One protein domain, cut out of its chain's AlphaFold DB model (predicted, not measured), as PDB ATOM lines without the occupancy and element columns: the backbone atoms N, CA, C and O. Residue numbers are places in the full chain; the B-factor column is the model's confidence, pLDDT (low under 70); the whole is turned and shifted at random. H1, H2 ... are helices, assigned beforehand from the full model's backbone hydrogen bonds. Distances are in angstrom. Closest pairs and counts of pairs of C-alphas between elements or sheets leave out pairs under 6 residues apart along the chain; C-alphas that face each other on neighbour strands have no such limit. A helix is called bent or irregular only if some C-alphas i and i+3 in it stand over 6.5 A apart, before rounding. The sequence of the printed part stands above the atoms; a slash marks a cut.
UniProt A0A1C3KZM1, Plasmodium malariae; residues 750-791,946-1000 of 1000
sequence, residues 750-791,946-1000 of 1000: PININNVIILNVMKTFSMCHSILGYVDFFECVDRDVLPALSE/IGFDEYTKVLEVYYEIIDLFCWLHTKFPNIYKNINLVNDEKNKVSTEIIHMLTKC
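This is residues 750 to 791 and 946 to 1000 of the 1000 residues of a protein of Plasmodium malariae (UniProt A0A1C3KZM1). A long helical hairpin of H4 and H5 has a third long helix, H1, on the other side of H4, so that the three make a bent row with H4 in the middle. The short H2 packs on H1 and fills part of the angle of the row, while H3, a short helix of low confidence, is near H1 and H4 at the edge of the body. The printed part has 97 residues with five named helices, H1 to H5 in order along the chain, and no named strand; its class is all helix. The whole is compact, with a radius of gyration of the C-alphas of 13.9 A, and elongated, with spans of 45 by 28 by 23 A.

H4, residues 948 to 971, is the longest helix. It touches H5, residues 979 to 998, at a shallow tilt of 26 degrees, opposite ways; their closest C-alphas, those of Thr 952 and Ile 993, are 6.4 A apart. These two form a helical hairpin. With residues 957 to 961 alone, H4 touches residues 758 to 761 of H1, which is residues 756 to 772. The closest C-alphas of H1 and H4, those of Ile 758 and Ile 961, are 6.2 A apart, and the two helices run the same way at a shallow tilt of 31 degrees. H1 and H5 are apart. H2, residues 777 to 780, only just touches H1, with 3 pairs of C-alphas within 8 A, the closest being those of Thr 764 and Cys 780 at 6.6 A. H3, residues 785 to 791, is close to H4 but not clearly touching, with the closest C-alphas, those of Leu 789 and Val 954, 7.5 A apart. Every O i to N i+4 pair is within hydrogen-bond range in H1 and H5, against 19 of 20 in H4 and 2 of 3 in H3; H2 is too short for such a pair.

H4 measures 35.3 A from C-alpha 948 at (34.605, -12.503, 37.828) to C-alpha 971. H5 measures 28.3 A and ends with C-alpha 998 at (23.560, -9.989, 34.257). H1 begins with C-alpha 756 at (50.417, -3.049, 25.864) and measures 23.5 A. H3 measures 10.5 A and H2 5.3 A.

The C-alphas farthest apart, those of Ile 771 and Cys 1000, are 46.2 A apart. Residues 792 to 945 are not printed, and C-alphas 791 and 946 are 11.8 A apart across this cut, which falls between H3 and H4. The links H1 to H2 and H2 to H3 are tight, and H4 to H5 is short. The mean pLDDT of the printed part is 83.7; residues 782 to 791, 946 to 947 and 999 to 1000 are under 70.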
ATOM      1  N   PRO A 750      41.554   4.301  16.994       87.94
ATOM      2  CA  PRO A 750      41.055   4.686  18.311       87.94
ATOM      3  C   PRO A 750      41.399   3.622  19.366       87.94
ATOM      4  O   PRO A 750      40.525   2.890  19.822       87.94
ATOM      5  N   ILE A 751      42.677   3.526  19.732       88.62
ATOM      6  CA  ILE A 751      43.184   2.561  20.718       88.62
ATOM      7  C   ILE A 751      43.591   3.234  22.027       88.62
ATOM      8  O   ILE A 751      43.964   4.407  22.047       88.62
ATOM      9  N   ASN A 752      43.565   2.472  23.120       86.25
ATOM     10  CA  ASN A 752      44.162   2.888  24.382       86.25
ATOM     11  C   ASN A 752      45.663   2.564  24.378       86.25
ATOM     12  O   ASN A 752      46.048   1.407  24.527       86.25
ATOM     13  N   ILE A 753      46.505   3.591  24.247       86.88
ATOM     14  CA  ILE A 753      47.972   3.450  24.222       86.88
ATOM     15  C   ILE A 753      48.568   2.908  25.529       86.88
ATOM     16  O   ILE A 753      49.694   2.430  25.527       86.88
ATOM     17  N   ASN A 754      47.824   2.933  26.637       86.69
ATOM     18  CA  ASN A 754      48.286   2.356  27.902       86.69
ATOM     19  C   ASN A 754      48.103   0.828  27.953       86.69
ATOM     20  O   ASN A 754      48.567   0.190  28.894       86.69
ATOM     21  N   ASN A 755      47.401   0.237  26.979       86.88
ATOM     22  CA  ASN A 755      47.199  -1.203  26.893       86.88
ATOM     23  C   ASN A 755      48.249  -1.830  25.963       86.88
ATOM     24  O   ASN A 755      48.123  -1.787  24.736       86.88
ATOM     25  N   VAL A 756      49.276  -2.434  26.565       87.56
ATOM     26  CA  VAL A 756      50.417  -3.049  25.864       87.56
ATOM     27  C   VAL A 756      49.968  -4.145  24.896       87.56
ATOM     28  O   VAL A 756      50.505  -4.262  23.796       87.56
ATOM     29  N   ILE A 757      48.929  -4.899  25.248       88.25
ATOM     30  CA  ILE A 757      48.430  -6.004  24.425       88.25
ATOM     31  C   ILE A 757      47.839  -5.478  23.123       88.25
ATOM     32  O   ILE A 757      48.141  -5.996  22.051       88.25
ATOM     33  N   ILE A 758      47.048  -4.404  23.187       90.00
ATOM     34  CA  ILE A 758      46.474  -3.784  21.987       90.00
ATOM     35  C   ILE A 758      47.581  -3.218  21.093       90.00
ATOM     36  O   ILE A 758      47.506  -3.354  19.872       90.00
ATOM     37  N   LEU A 759      48.628  -2.632  21.683       90.06
ATOM     38  CA  LEU A 759      49.792  -2.159  20.929       90.06
ATOM     39  C   LEU A 759      50.528  -3.311  20.234       90.06
ATOM     40  O   LEU A 759      50.826  -3.209  19.044       90.06
ATOM     41  N   ASN A 760      50.769  -4.420  20.934       89.94
ATOM     42  CA  ASN A 760      51.416  -5.600  20.363       89.94
ATOM     43  C   ASN A 760      50.583  -6.207  19.228       89.94
ATOM     44  O   ASN A 760      51.122  -6.481  18.158       89.94
ATOM     45  N   VAL A 761      49.265  -6.327  19.400       91.38
ATOM     46  CA  VAL A 761      48.380  -6.814  18.331       91.38
ATOM     47  C   VAL A 761      48.356  -5.852  17.141       91.38
ATOM     48  O   VAL A 761      48.419  -6.293  15.994       91.38
ATOM     49  N   MET A 762      48.337  -4.537  17.376       93.12
ATOM     50  CA  MET A 762      48.452  -3.549  16.300       93.12
ATOM     51  C   MET A 762      49.775  -3.702  15.536       93.12
ATOM     52  O   MET A 762      49.773  -3.637  14.305       93.12
ATOM     53  N   LYS A 763      50.886  -3.955  16.243       91.81
ATOM     54  CA  LYS A 763      52.189  -4.244  15.632       91.81
ATOM     55  C   LYS A 763      52.105  -5.480  14.741       91.81
ATOM     56  O   LYS A 763      52.468  -5.388  13.569       91.81
ATOM     57  N   THR A 764      51.542  -6.581  15.235       91.44
ATOM     58  CA  THR A 764      51.319  -7.806  14.451       91.44
ATOM     59  C   THR A 764      50.477  -7.530  13.206       91.44
ATOM     60  O   THR A 764      50.895  -7.853  12.096       91.44
ATOM     61  N   PHE A 765      49.343  -6.836  13.344       94.56
ATOM     62  CA  PHE A 765      48.497  -6.458  12.210       94.56
ATOM     63  C   PHE A 765      49.244  -5.614  11.171       94.56
ATOM     64  O   PHE A 765      49.108  -5.853   9.973       94.56
ATOM     65  N   SER A 766      50.038  -4.637  11.611       94.38
ATOM     66  CA  SER A 766      50.831  -3.796  10.707       94.38
ATOM     67  C   SER A 766      51.965  -4.568  10.015       94.38
ATOM     68  O   SER A 766      52.205  -4.354   8.827       94.38
ATOM     69  N   MET A 767      52.600  -5.529  10.700       91.75
ATOM     70  CA  MET A 767      53.589  -6.435  10.104       91.75
ATOM     71  C   MET A 767      52.956  -7.330   9.039       91.75
ATOM     72  O   MET A 767      53.480  -7.411   7.932       91.75
ATOM     73  N   CYS A 768      51.810  -7.953   9.326       92.25
ATOM     74  CA  CYS A 768      51.091  -8.781   8.356       92.25
ATOM     75  C   CYS A 768      50.626  -7.964   7.142       92.25
ATOM     76  O   CYS A 768      50.812  -8.396   6.006       92.25
ATOM     77  N   HIS A 769      50.111  -6.748   7.354       94.50
ATOM     78  CA  HIS A 769      49.762  -5.835   6.263       94.50
ATOM     79  C   HIS A 769      50.980  -5.546   5.372       94.50
ATOM     80  O   HIS A 769      50.893  -5.705   4.158       94.50
ATOM     81  N   SER A 770      52.113  -5.168   5.969       93.31
ATOM     82  CA  SER A 770      53.343  -4.821   5.245       93.31
ATOM     83  C   SER A 770      53.968  -6.013   4.505       93.31
ATOM     84  O   SER A 770      54.299  -5.898   3.327       93.31
ATOM     85  N   ILE A 771      54.115  -7.161   5.177       90.12
ATOM     86  CA  ILE A 771      54.886  -8.312   4.681       90.12
ATOM     87  C   ILE A 771      54.023  -9.253   3.838       90.12
ATOM     88  O   ILE A 771      54.438  -9.680   2.763       90.12
ATOM     89  N   LEU A 772      52.834  -9.611   4.333       88.44
ATOM     90  CA  LEU A 772      51.976 -10.622   3.705       88.44
ATOM     91  C   LEU A 772      50.991 -10.011   2.702       88.44
ATOM     92  O   LEU A 772      50.446 -10.730   1.865       88.44
ATOM     93  N   GLY A 773      50.719  -8.704   2.792       90.31
ATOM     94  CA  GLY A 773      49.702  -8.038   1.974       90.31
ATOM     95  C   GLY A 773      48.267  -8.459   2.315       90.31
ATOM     96  O   GLY A 773      47.336  -8.159   1.568       90.31
ATOM     97  N   TYR A 774      48.069  -9.168   3.427       92.88
ATOM     98  CA  TYR A 774      46.763  -9.472   3.997       92.88
ATOM     99  C   TYR A 774      46.871  -9.655   5.514       92.88
ATOM    100  O   TYR A 774      47.941  -9.953   6.041       92.88
ATOM    101  N   VAL A 775      45.752  -9.483   6.215       93.12
ATOM    102  CA  VAL A 775      45.639  -9.704   7.659       93.12
ATOM    103  C   VAL A 775      44.416 -10.577   7.910       93.12
ATOM    104  O   VAL A 775      43.292 -10.197   7.564       93.12
ATOM    105  N   ASP A 776      44.638 -11.750   8.496       92.12
ATOM    106  CA  ASP A 776      43.579 -12.598   9.036       92.12
ATOM    107  C   ASP A 776      43.573 -12.502  10.563       92.12
ATOM    108  O   ASP A 776      44.621 -12.591  11.202       92.12
ATOM    109  N   PHE A 777      42.396 -12.281  11.145       92.38
ATOM    110  CA  PHE A 777      42.262 -12.076  12.584       92.38
ATOM    111  C   PHE A 777      42.717 -13.295  13.391       92.38
ATOM    112  O   PHE A 777      43.453 -13.133  14.358       92.38
ATOM    113  N   PHE A 778      42.303 -14.499  12.995       89.00
ATOM    114  CA  PHE A 778      42.545 -15.713  13.771       89.00
ATOM    115  C   PHE A 778      43.979 -16.223  13.601       89.00
ATOM    116  O   PHE A 778      44.513 -16.793  14.539       89.00
ATOM    117  N   GLU A 779      44.624 -15.961  12.458       85.44
ATOM    118  CA  GLU A 779      46.066 -16.223  12.289       85.44
ATOM    119  C   GLU A 779      46.935 -15.254  13.115       85.44
ATOM    120  O   GLU A 779      48.023 -15.613  13.557       85.44
ATOM    121  N   CYS A 780      46.490 -14.007  13.307       84.69
ATOM    122  CA  CYS A 780      47.262 -12.991  14.035       84.69
ATOM    123  C   CYS A 780      47.045 -13.032  15.552       84.69
ATOM    124  O   CYS A 780      47.913 -12.607  16.314       84.69
ATOM    125  N   VAL A 781      45.861 -13.465  15.980       81.12
ATOM    126  CA  VAL A 781      45.436 -13.530  17.378       81.12
ATOM    127  C   VAL A 781      45.328 -15.007  17.760       81.12
ATOM    128  O   VAL A 781      44.245 -15.517  18.037       81.12
ATOM    129  N   ASP A 782      46.458 -15.716  17.715       64.25
ATOM    130  CA  ASP A 782      46.539 -17.091  18.207       64.25
ATOM    131  C   ASP A 782      46.558 -17.121  19.751       64.25
ATOM    132  O   ASP A 782      46.915 -16.147  20.419       64.25
ATOM    133  N   ARG A 783      46.102 -18.241  20.327       43.88
ATOM    134  CA  ARG A 783      45.635 -18.403  21.726       43.88
ATOM    135  C   ARG A 783      46.589 -17.980  22.855       43.88
ATOM    136  O   ARG A 783      46.116 -17.790  23.977       43.88
ATOM    137  N   ASP A 784      47.876 -17.802  22.584       45.41
ATOM    138  CA  ASP A 784      48.913 -17.519  23.589       45.41
ATOM    139  C   ASP A 784      48.903 -16.066  24.111       45.41
ATOM    140  O   ASP A 784      49.663 -15.712  25.009       45.41
ATOM    141  N   VAL A 785      47.992 -15.217  23.620       47.00
ATOM    142  CA  VAL A 785      47.758 -13.867  24.173       47.00
ATOM    143  C   VAL A 785      47.074 -13.920  25.556       47.00
ATOM    144  O   VAL A 785      47.213 -12.995  26.355       47.00
ATOM    145  N   LEU A 786      46.345 -14.999  25.871       42.62
ATOM    146  CA  LEU A 786      45.549 -15.138  27.103       42.62
ATOM    147  C   LEU A 786      46.342 -15.564  28.362       42.62
ATOM    148  O   LEU A 786      46.042 -15.025  29.424       42.62
ATOM    149  N   PRO A 787      47.354 -16.453  28.296       39.69
ATOM    150  CA  PRO A 787      48.232 -16.728  29.439       39.69
ATOM    151  C   PRO A 787      49.079 -15.511  29.854       39.69
ATOM    152  O   PRO A 787      49.216 -15.228  31.046       39.69
ATOM    153  N   ALA A 788      49.561 -14.720  28.887       39.41
ATOM    154  CA  ALA A 788      50.322 -13.492  29.151       39.41
ATOM    155  C   ALA A 788      49.483 -12.411  29.868       39.41
ATOM    156  O   ALA A 788      49.993 -11.657  30.695       39.41
ATOM    157  N   LEU A 789      48.168 -12.383  29.613       40.19
ATOM    158  CA  LEU A 789      47.190 -11.520  30.289       40.19
ATOM    159  C   LEU A 789      47.041 -11.819  31.793       40.19
ATOM    160  O   LEU A 789      46.705 -10.914  32.560       40.19
ATOM    161  N   SER A 790      47.269 -13.069  32.207       34.97
ATOM    162  CA  SER A 790      47.285 -13.481  33.618       34.97
ATOM    163  C   SER A 790      48.652 -13.288  34.285       34.97
ATOM    164  O   SER A 790      48.702 -12.952  35.466       34.97
ATOM    165  N   GLU A 791      49.756 -13.442  33.551       35.66
ATOM    166  CA  GLU A 791      51.114 -13.309  34.106       35.66
ATOM    167  C   GLU A 791      51.541 -11.846  34.324       35.66
ATOM    168  O   GLU A 791      52.188 -11.543  35.327       35.66
ATOM    169  N   ILE A 946      40.418 -17.253  38.259       55.03
ATOM    170  CA  ILE A 946      40.243 -15.853  37.811       55.03
ATOM    171  C   ILE A 946      38.961 -15.269  38.419       55.03
ATOM    172  O   ILE A 946      37.875 -15.838  38.270       55.03
ATOM    173  N   GLY A 947      39.065 -14.114  39.086       66.75
ATOM    174  CA  GLY A 947      37.902 -13.410  39.624       66.75
ATOM    175  C   GLY A 947      36.943 -12.956  38.514       66.75
ATOM    176  O   GLY A 947      37.360 -12.593  37.415       66.75
ATOM    177  N   PHE A 948      35.638 -12.918  38.794       73.38
ATOM    178  CA  PHE A 948      34.605 -12.503  37.828       73.38
ATOM    179  C   PHE A 948      34.918 -11.144  37.147       73.38
ATOM    180  O   PHE A 948      34.737 -10.975  35.935       73.38
ATOM    181  N   ASP A 949      35.438 -10.184  37.917       74.75
ATOM    182  CA  ASP A 949      35.805  -8.851  37.428       74.75
ATOM    183  C   ASP A 949      37.029  -8.870  36.500       74.75
ATOM    184  O   ASP A 949      37.090  -8.090  35.545       74.75
ATOM    185  N   GLU A 950      37.997  -9.747  36.765       79.50
ATOM    186  CA  GLU A 950      39.204  -9.919  35.951       79.50
ATOM    187  C   GLU A 950      38.866 -10.575  34.618       79.50
ATOM    188  O   GLU A 950      39.263 -10.068  33.570       79.50
ATOM    189  N   TYR A 951      38.031 -11.614  34.636       83.69
ATOM    190  CA  TYR A 951      37.567 -12.258  33.411       83.69
ATOM    191  C   TYR A 951      36.786 -11.286  32.514       83.69
ATOM    192  O   TYR A 951      37.012 -11.217  31.306       83.69
ATOM    193  N   THR A 952      35.922 -10.452  33.106       84.62
ATOM    194  CA  THR A 952      35.188  -9.421  32.354       84.62
ATOM    195  C   THR A 952      36.143  -8.410  31.706       84.62
ATOM    196  O   THR A 952      35.933  -8.021  30.558       84.62
ATOM    197  N   LYS A 953      37.226  -8.010  32.395       84.69
ATOM    198  CA  LYS A 953      38.260  -7.134  31.809       84.69
ATOM    199  C   LYS A 953      38.974  -7.802  30.634       84.69
ATOM    200  O   LYS A 953      39.192  -7.142  29.623       84.69
ATOM    201  N   VAL A 954      39.312  -9.086  30.745       86.81
ATOM    202  CA  VAL A 954      39.945  -9.847  29.656       86.81
ATOM    203  C   VAL A 954      39.050  -9.865  28.416       86.81
ATOM    204  O   VAL A 954      39.511  -9.555  27.317       86.81
ATOM    205  N   LEU A 955      37.754 -10.143  28.589       89.75
ATOM    206  CA  LEU A 955      36.788 -10.106  27.488       89.75
ATOM    207  C   LEU A 955      36.647  -8.708  26.871       89.75
ATOM    208  O   LEU A 955      36.506  -8.593  25.655       89.75
ATOM    209  N   GLU A 956      36.693  -7.644  27.676       90.00
ATOM    210  CA  GLU A 956      36.676  -6.266  27.170       90.00
ATOM    211  C   GLU A 956      37.907  -5.945  26.318       90.00
ATOM    212  O   GLU A 956      37.751  -5.398  25.230       90.00
ATOM    213  N   VAL A 957      39.110  -6.333  26.755       89.75
ATOM    214  CA  VAL A 957      40.339  -6.142  25.965       89.75
ATOM    215  C   VAL A 957      40.272  -6.935  24.659       89.75
ATOM    216  O   VAL A 957      40.593  -6.406  23.596       89.75
ATOM    217  N   TYR A 958      39.795  -8.180  24.710       91.38
ATOM    218  CA  TYR A 958      39.602  -8.988  23.507       91.38
ATOM    219  C   TYR A 958      38.577  -8.360  22.549       91.38
ATOM    220  O   TYR A 958      38.797  -8.306  21.338       91.38
ATOM    221  N   TYR A 959      37.493  -7.794  23.084       92.69
ATOM    222  CA  TYR A 959      36.537  -7.029  22.291       92.69
ATOM    223  C   TYR A 959      37.181  -5.782  21.659       92.69
ATOM    224  O   TYR A 959      36.921  -5.501  20.490       92.69
ATOM    225  N   GLU A 960      38.028  -5.039  22.382       92.19
ATOM    226  CA  GLU A 960      38.755  -3.880  21.837       92.19
ATOM    227  C   GLU A 960      39.679  -4.277  20.672       92.19
ATOM    228  O   GLU A 960      39.726  -3.572  19.662       92.19
ATOM    229  N   ILE A 961      40.345  -5.433  20.758       93.44
ATOM    230  CA  ILE A 961      41.166  -5.991  19.670       93.44
ATOM    231  C   ILE A 961      40.309  -6.304  18.432       93.44
ATOM    232  O   ILE A 961      40.677  -5.945  17.309       93.44
ATOM    233  N   ILE A 962      39.143  -6.927  18.626       93.88
ATOM    234  CA  ILE A 962      38.183  -7.176  17.542       93.88
ATOM    235  C   ILE A 962      37.701  -5.849  16.935       93.88
ATOM    236  O   ILE A 962      37.642  -5.708  15.714       93.88
ATOM    237  N   ASP A 963      37.383  -4.849  17.762       93.44
ATOM    238  CA  ASP A 963      36.901  -3.544  17.297       93.44
ATOM    239  C   ASP A 963      37.985  -2.783  16.510       93.44
ATOM    240  O   ASP A 963      37.660  -2.133  15.512       93.44
ATOM    241  N   LEU A 964      39.265  -2.925  16.886       94.94
ATOM    242  CA  LEU A 964      40.419  -2.440  16.119       94.94
ATOM    243  C   LEU A 964      40.517  -3.129  14.751       94.94
ATOM    244  O   LEU A 964      40.680  -2.446  13.738       94.94
ATOM    245  N   PHE A 965      40.383  -4.458  14.695       96.06
ATOM    246  CA  PHE A 965      40.384  -5.194  13.428       96.06
ATOM    247  C   PHE A 965      39.240  -4.732  12.517       96.06
ATOM    248  O   PHE A 965      39.466  -4.407  11.351       96.06
ATOM    249  N   CYS A 966      38.018  -4.630  13.054       95.62
ATOM    250  CA  CYS A 966      36.870  -4.101  12.319       95.62
ATOM    251  C   CYS A 966      37.138  -2.677  11.815       95.62
ATOM    252  O   CYS A 966      36.804  -2.359  10.673       95.62
ATOM    253  N   TRP A 967      37.762  -1.824  12.637       96.19
ATOM    254  CA  TRP A 967      38.120  -0.463  12.244       96.19
ATOM    255  C   TRP A 967      39.089  -0.448  11.063       96.19
ATOM    256  O   TRP A 967      38.818   0.210  10.057       96.19
ATOM    257  N   LEU A 968      40.175  -1.221  11.142       96.25
ATOM    258  CA  LEU A 968      41.181  -1.323  10.083       96.25
ATOM    259  C   LEU A 968      40.597  -1.923   8.801       96.25
ATOM    260  O   LEU A 968      40.881  -1.416   7.716       96.25
ATOM    261  N   HIS A 969      39.692  -2.897   8.908       95.88
ATOM    262  CA  HIS A 969      38.941  -3.421   7.769       95.88
ATOM    263  C   HIS A 969      38.148  -2.331   7.033       95.88
ATOM    264  O   HIS A 969      38.123  -2.318   5.803       95.88
ATOM    265  N   THR A 970      37.543  -1.362   7.735       94.38
ATOM    266  CA  THR A 970      36.832  -0.263   7.049       94.38
ATOM    267  C   THR A 970      37.748   0.639   6.221       94.38
ATOM    268  O   THR A 970      37.279   1.282   5.277       94.38
ATOM    269  N   LYS A 971      39.037   0.708   6.574       94.31
ATOM    270  CA  LYS A 971      40.053   1.501   5.873       94.31
ATOM    271  C   LYS A 971      40.727   0.699   4.764       94.31
ATOM    272  O   LYS A 971      40.973   1.241   3.691       94.31
ATOM    273  N   PHE A 972      40.960  -0.590   5.005       94.88
ATOM    274  CA  PHE A 972      41.693  -1.501   4.128       94.88
ATOM    275  C   PHE A 972      40.909  -2.807   3.873       94.88
ATOM    276  O   PHE A 972      41.374  -3.890   4.242       94.88
ATOM    277  N   PRO A 973      39.736  -2.748   3.213       92.25
ATOM    278  CA  PRO A 973      38.836  -3.902   3.077       92.25
ATOM    279  C   PRO A 973      39.419  -5.050   2.241       92.25
ATOM    280  O   PRO A 973      39.008  -6.193   2.393       92.25
ATOM    281  N   ASN A 974      40.384  -4.765   1.361       92.50
ATOM    282  CA  ASN A 974      41.035  -5.787   0.534       92.50
ATOM    283  C   ASN A 974      42.174  -6.515   1.269       92.50
ATOM    284  O   ASN A 974      42.573  -7.602   0.855       92.50
ATOM    285  N   ILE A 975      42.707  -5.905   2.330       95.00
ATOM    286  CA  ILE A 975      43.842  -6.423   3.103       95.00
ATOM    287  C   ILE A 975      43.329  -7.238   4.290       95.00
ATOM    288  O   ILE A 975      43.784  -8.355   4.521       95.00
ATOM    289  N   TYR A 976      42.358  -6.701   5.027       95.38
ATOM    290  CA  TYR A 976      41.772  -7.352   6.195       95.38
ATOM    291  C   TYR A 976      40.679  -8.318   5.741       95.38
ATOM    292  O   TYR A 976      39.679  -7.896   5.169       95.38
ATOM    293  N   LYS A 977      40.870  -9.619   5.958       91.25
ATOM    294  CA  LYS A 977      39.980 -10.666   5.425       91.25
ATOM    295  C   LYS A 977      39.020 -11.201   6.490       91.25
ATOM    296  O   LYS A 977      39.115 -10.864   7.664       91.25
ATOM    297  N   ASN A 978      38.065 -12.030   6.060       90.44
ATOM    298  CA  ASN A 978      37.187 -12.813   6.939       90.44
ATOM    299  C   ASN A 978      36.358 -12.005   7.956       90.44
ATOM    300  O   ASN A 978      35.986 -12.513   9.014       90.44
ATOM    301  N   ILE A 979      35.973 -10.771   7.603       91.69
ATOM    302  CA  ILE A 979      35.209  -9.873   8.484       91.69
ATOM    303  C   ILE A 979      33.902 -10.484   9.014       91.69
ATOM    304  O   ILE A 979      33.498 -10.183  10.133       91.69
ATOM    305  N   ASN A 980      33.253 -11.370   8.253       90.62
ATOM    306  CA  ASN A 980      32.024 -12.038   8.690       90.62
ATOM    307  C   ASN A 980      32.273 -12.953   9.899       90.62
ATOM    308  O   ASN A 980      31.544 -12.861  10.881       90.62
ATOM    309  N   LEU A 981      33.342 -13.758   9.869       91.69
ATOM    310  CA  LEU A 981      33.719 -14.629  10.988       91.69
ATOM    311  C   LEU A 981      34.124 -13.810  12.221       91.69
ATOM    312  O   LEU A 981      33.766 -14.154  13.345       91.69
ATOM    313  N   VAL A 982      34.823 -12.693  12.008       92.56
ATOM    314  CA  VAL A 982      35.207 -11.765  13.083       92.56
ATOM    315  C   VAL A 982      33.979 -11.097  13.706       92.56
ATOM    316  O   VAL A 982      33.907 -10.959  14.924       92.56
ATOM    317  N   ASN A 983      32.977 -10.727  12.906       90.88
ATOM    318  CA  ASN A 983      31.714 -10.185  13.409       90.88
ATOM    319  C   ASN A 983      30.908 -11.225  14.205       90.88
ATOM    320  O   ASN A 983      30.297 -10.876  15.216       90.88
ATOM    321  N   ASP A 984      30.921 -12.493  13.793       90.75
ATOM    322  CA  ASP A 984      30.304 -13.572  14.571       90.75
ATOM    323  C   ASP A 984      31.001 -13.736  15.925       90.75
ATOM    324  O   ASP A 984      30.338 -13.842  16.958       90.75
ATOM    325  N   GLU A 985      32.333 -13.679  15.946       91.56
ATOM    326  CA  GLU A 985      33.115 -13.725  17.180       91.56
ATOM    327  C   GLU A 985      32.849 -12.512  18.081       91.56
ATOM    328  O   GLU A 985      32.599 -12.662  19.277       91.56
ATOM    329  N   LYS A 986      32.766 -11.314  17.495       91.88
ATOM    330  CA  LYS A 986      32.372 -10.080  18.186       91.88
ATOM    331  C   LYS A 986      31.036 -10.230  18.913       91.88
ATOM    332  O   LYS A 986      30.901  -9.823  20.069       91.88
ATOM    333  N   ASN A 987      30.049 -10.830  18.246       90.12
ATOM    334  CA  ASN A 987      28.727 -11.070  18.816       90.12
ATOM    335  C   ASN A 987      28.776 -12.086  19.966       90.12
ATOM    336  O   ASN A 987      28.101 -11.878  20.979       90.12
ATOM    337  N   LYS A 988      29.585 -13.148  19.851       90.31
ATOM    338  CA  LYS A 988      29.786 -14.119  20.940       90.31
ATOM    339  C   LYS A 988      30.396 -13.456  22.171       90.31
ATOM    340  O   LYS A 988      29.818 -13.556  23.249       90.31
ATOM    341  N   VAL A 989      31.492 -12.714  22.002       91.25
ATOM    342  CA  VAL A 989      32.180 -12.015  23.103       91.25
ATOM    343  C   VAL A 989      31.256 -10.999  23.766       91.25
ATOM    344  O   VAL A 989      31.157 -10.958  24.990       91.25
ATOM    345  N   SER A 990      30.514 -10.210  22.983       90.00
ATOM    346  CA  SER A 990      29.540  -9.276  23.553       90.00
ATOM    347  C   SER A 990      28.445  -9.994  24.342       90.00
ATOM    348  O   SER A 990      28.080  -9.524  25.420       90.00
ATOM    349  N   THR A 991      27.941 -11.126  23.841       89.06
ATOM    350  CA  THR A 991      26.926 -11.930  24.539       89.06
ATOM    351  C   THR A 991      27.466 -12.485  25.852       89.06
ATOM    352  O   THR A 991      26.760 -12.429  26.855       89.06
ATOM    353  N   GLU A 992      28.723 -12.928  25.880       88.56
ATOM    354  CA  GLU A 992      29.367 -13.412  27.102       88.56
ATOM    355  C   GLU A 992      29.558 -12.286  28.127       88.56
ATOM    356  O   GLU A 992      29.206 -12.445  29.293       88.56
ATOM    357  N   ILE A 993      30.002 -11.098  27.700       88.56
ATOM    358  CA  ILE A 993      30.094  -9.929  28.590       88.56
ATOM    359  C   ILE A 993      28.706  -9.563  29.132       88.56
ATOM    360  O   ILE A 993      28.566  -9.293  30.323       88.56
ATOM    361  N   ILE A 994      27.669  -9.553  28.285       86.94
ATOM    362  CA  ILE A 994      26.286  -9.302  28.724       86.94
ATOM    363  C   ILE A 994      25.901 -10.312  29.798       86.94
ATOM    364  O   ILE A 994      25.464  -9.896  30.868       86.94
ATOM    365  N   HIS A 995      26.087 -11.601  29.506       85.06
ATOM    366  CA  HIS A 995      25.745 -12.711  30.386       85.06
ATOM    367  C   HIS A 995      26.397 -12.557  31.743       85.06
ATOM    368  O   HIS A 995      25.679 -12.542  32.741       85.06
ATOM    369  N   MET A 996      27.715 -12.341  31.763       83.81
ATOM    370  CA  MET A 996      28.472 -12.077  32.977       83.81
ATOM    371  C   MET A 996      27.830 -10.917  33.733       83.81
ATOM    372  O   MET A 996      27.377 -11.097  34.861       83.81
ATOM    373  N   LEU A 997      27.676  -9.748  33.108       82.50
ATOM    374  CA  LEU A 997      27.138  -8.571  33.791       82.50
ATOM    375  C   LEU A 997      25.715  -8.749  34.343       82.50
ATOM    376  O   LEU A 997      25.381  -8.061  35.307       82.50
ATOM    377  N   THR A 998      24.906  -9.643  33.767       72.12
ATOM    378  CA  THR A 998      23.560  -9.989  34.257       72.12
ATOM    379  C   THR A 998      23.500 -11.158  35.245       72.12
ATOM    380  O   THR A 998      22.447 -11.354  35.842       72.12
ATOM    381  N   LYS A 999      24.567 -11.950  35.412       63.16
ATOM    382  CA  LYS A 999      24.545 -13.226  36.153       63.16
ATOM    383  C   LYS A 999      24.745 -13.129  37.674       63.16
ATOM    384  O   LYS A 999      24.908 -14.175  38.303       63.16
ATOM    385  N   CYS A1000      24.723 -11.934  38.259       41.00
ATOM    386  CA  CYS A1000      24.890 -11.732  39.703       41.00
ATOM    387  C   CYS A1000      23.567 -11.372  40.375       41.00
ATOM    388  O   CYS A1000      22.922 -10.399  39.922       41.00
TER     389      CYS A1000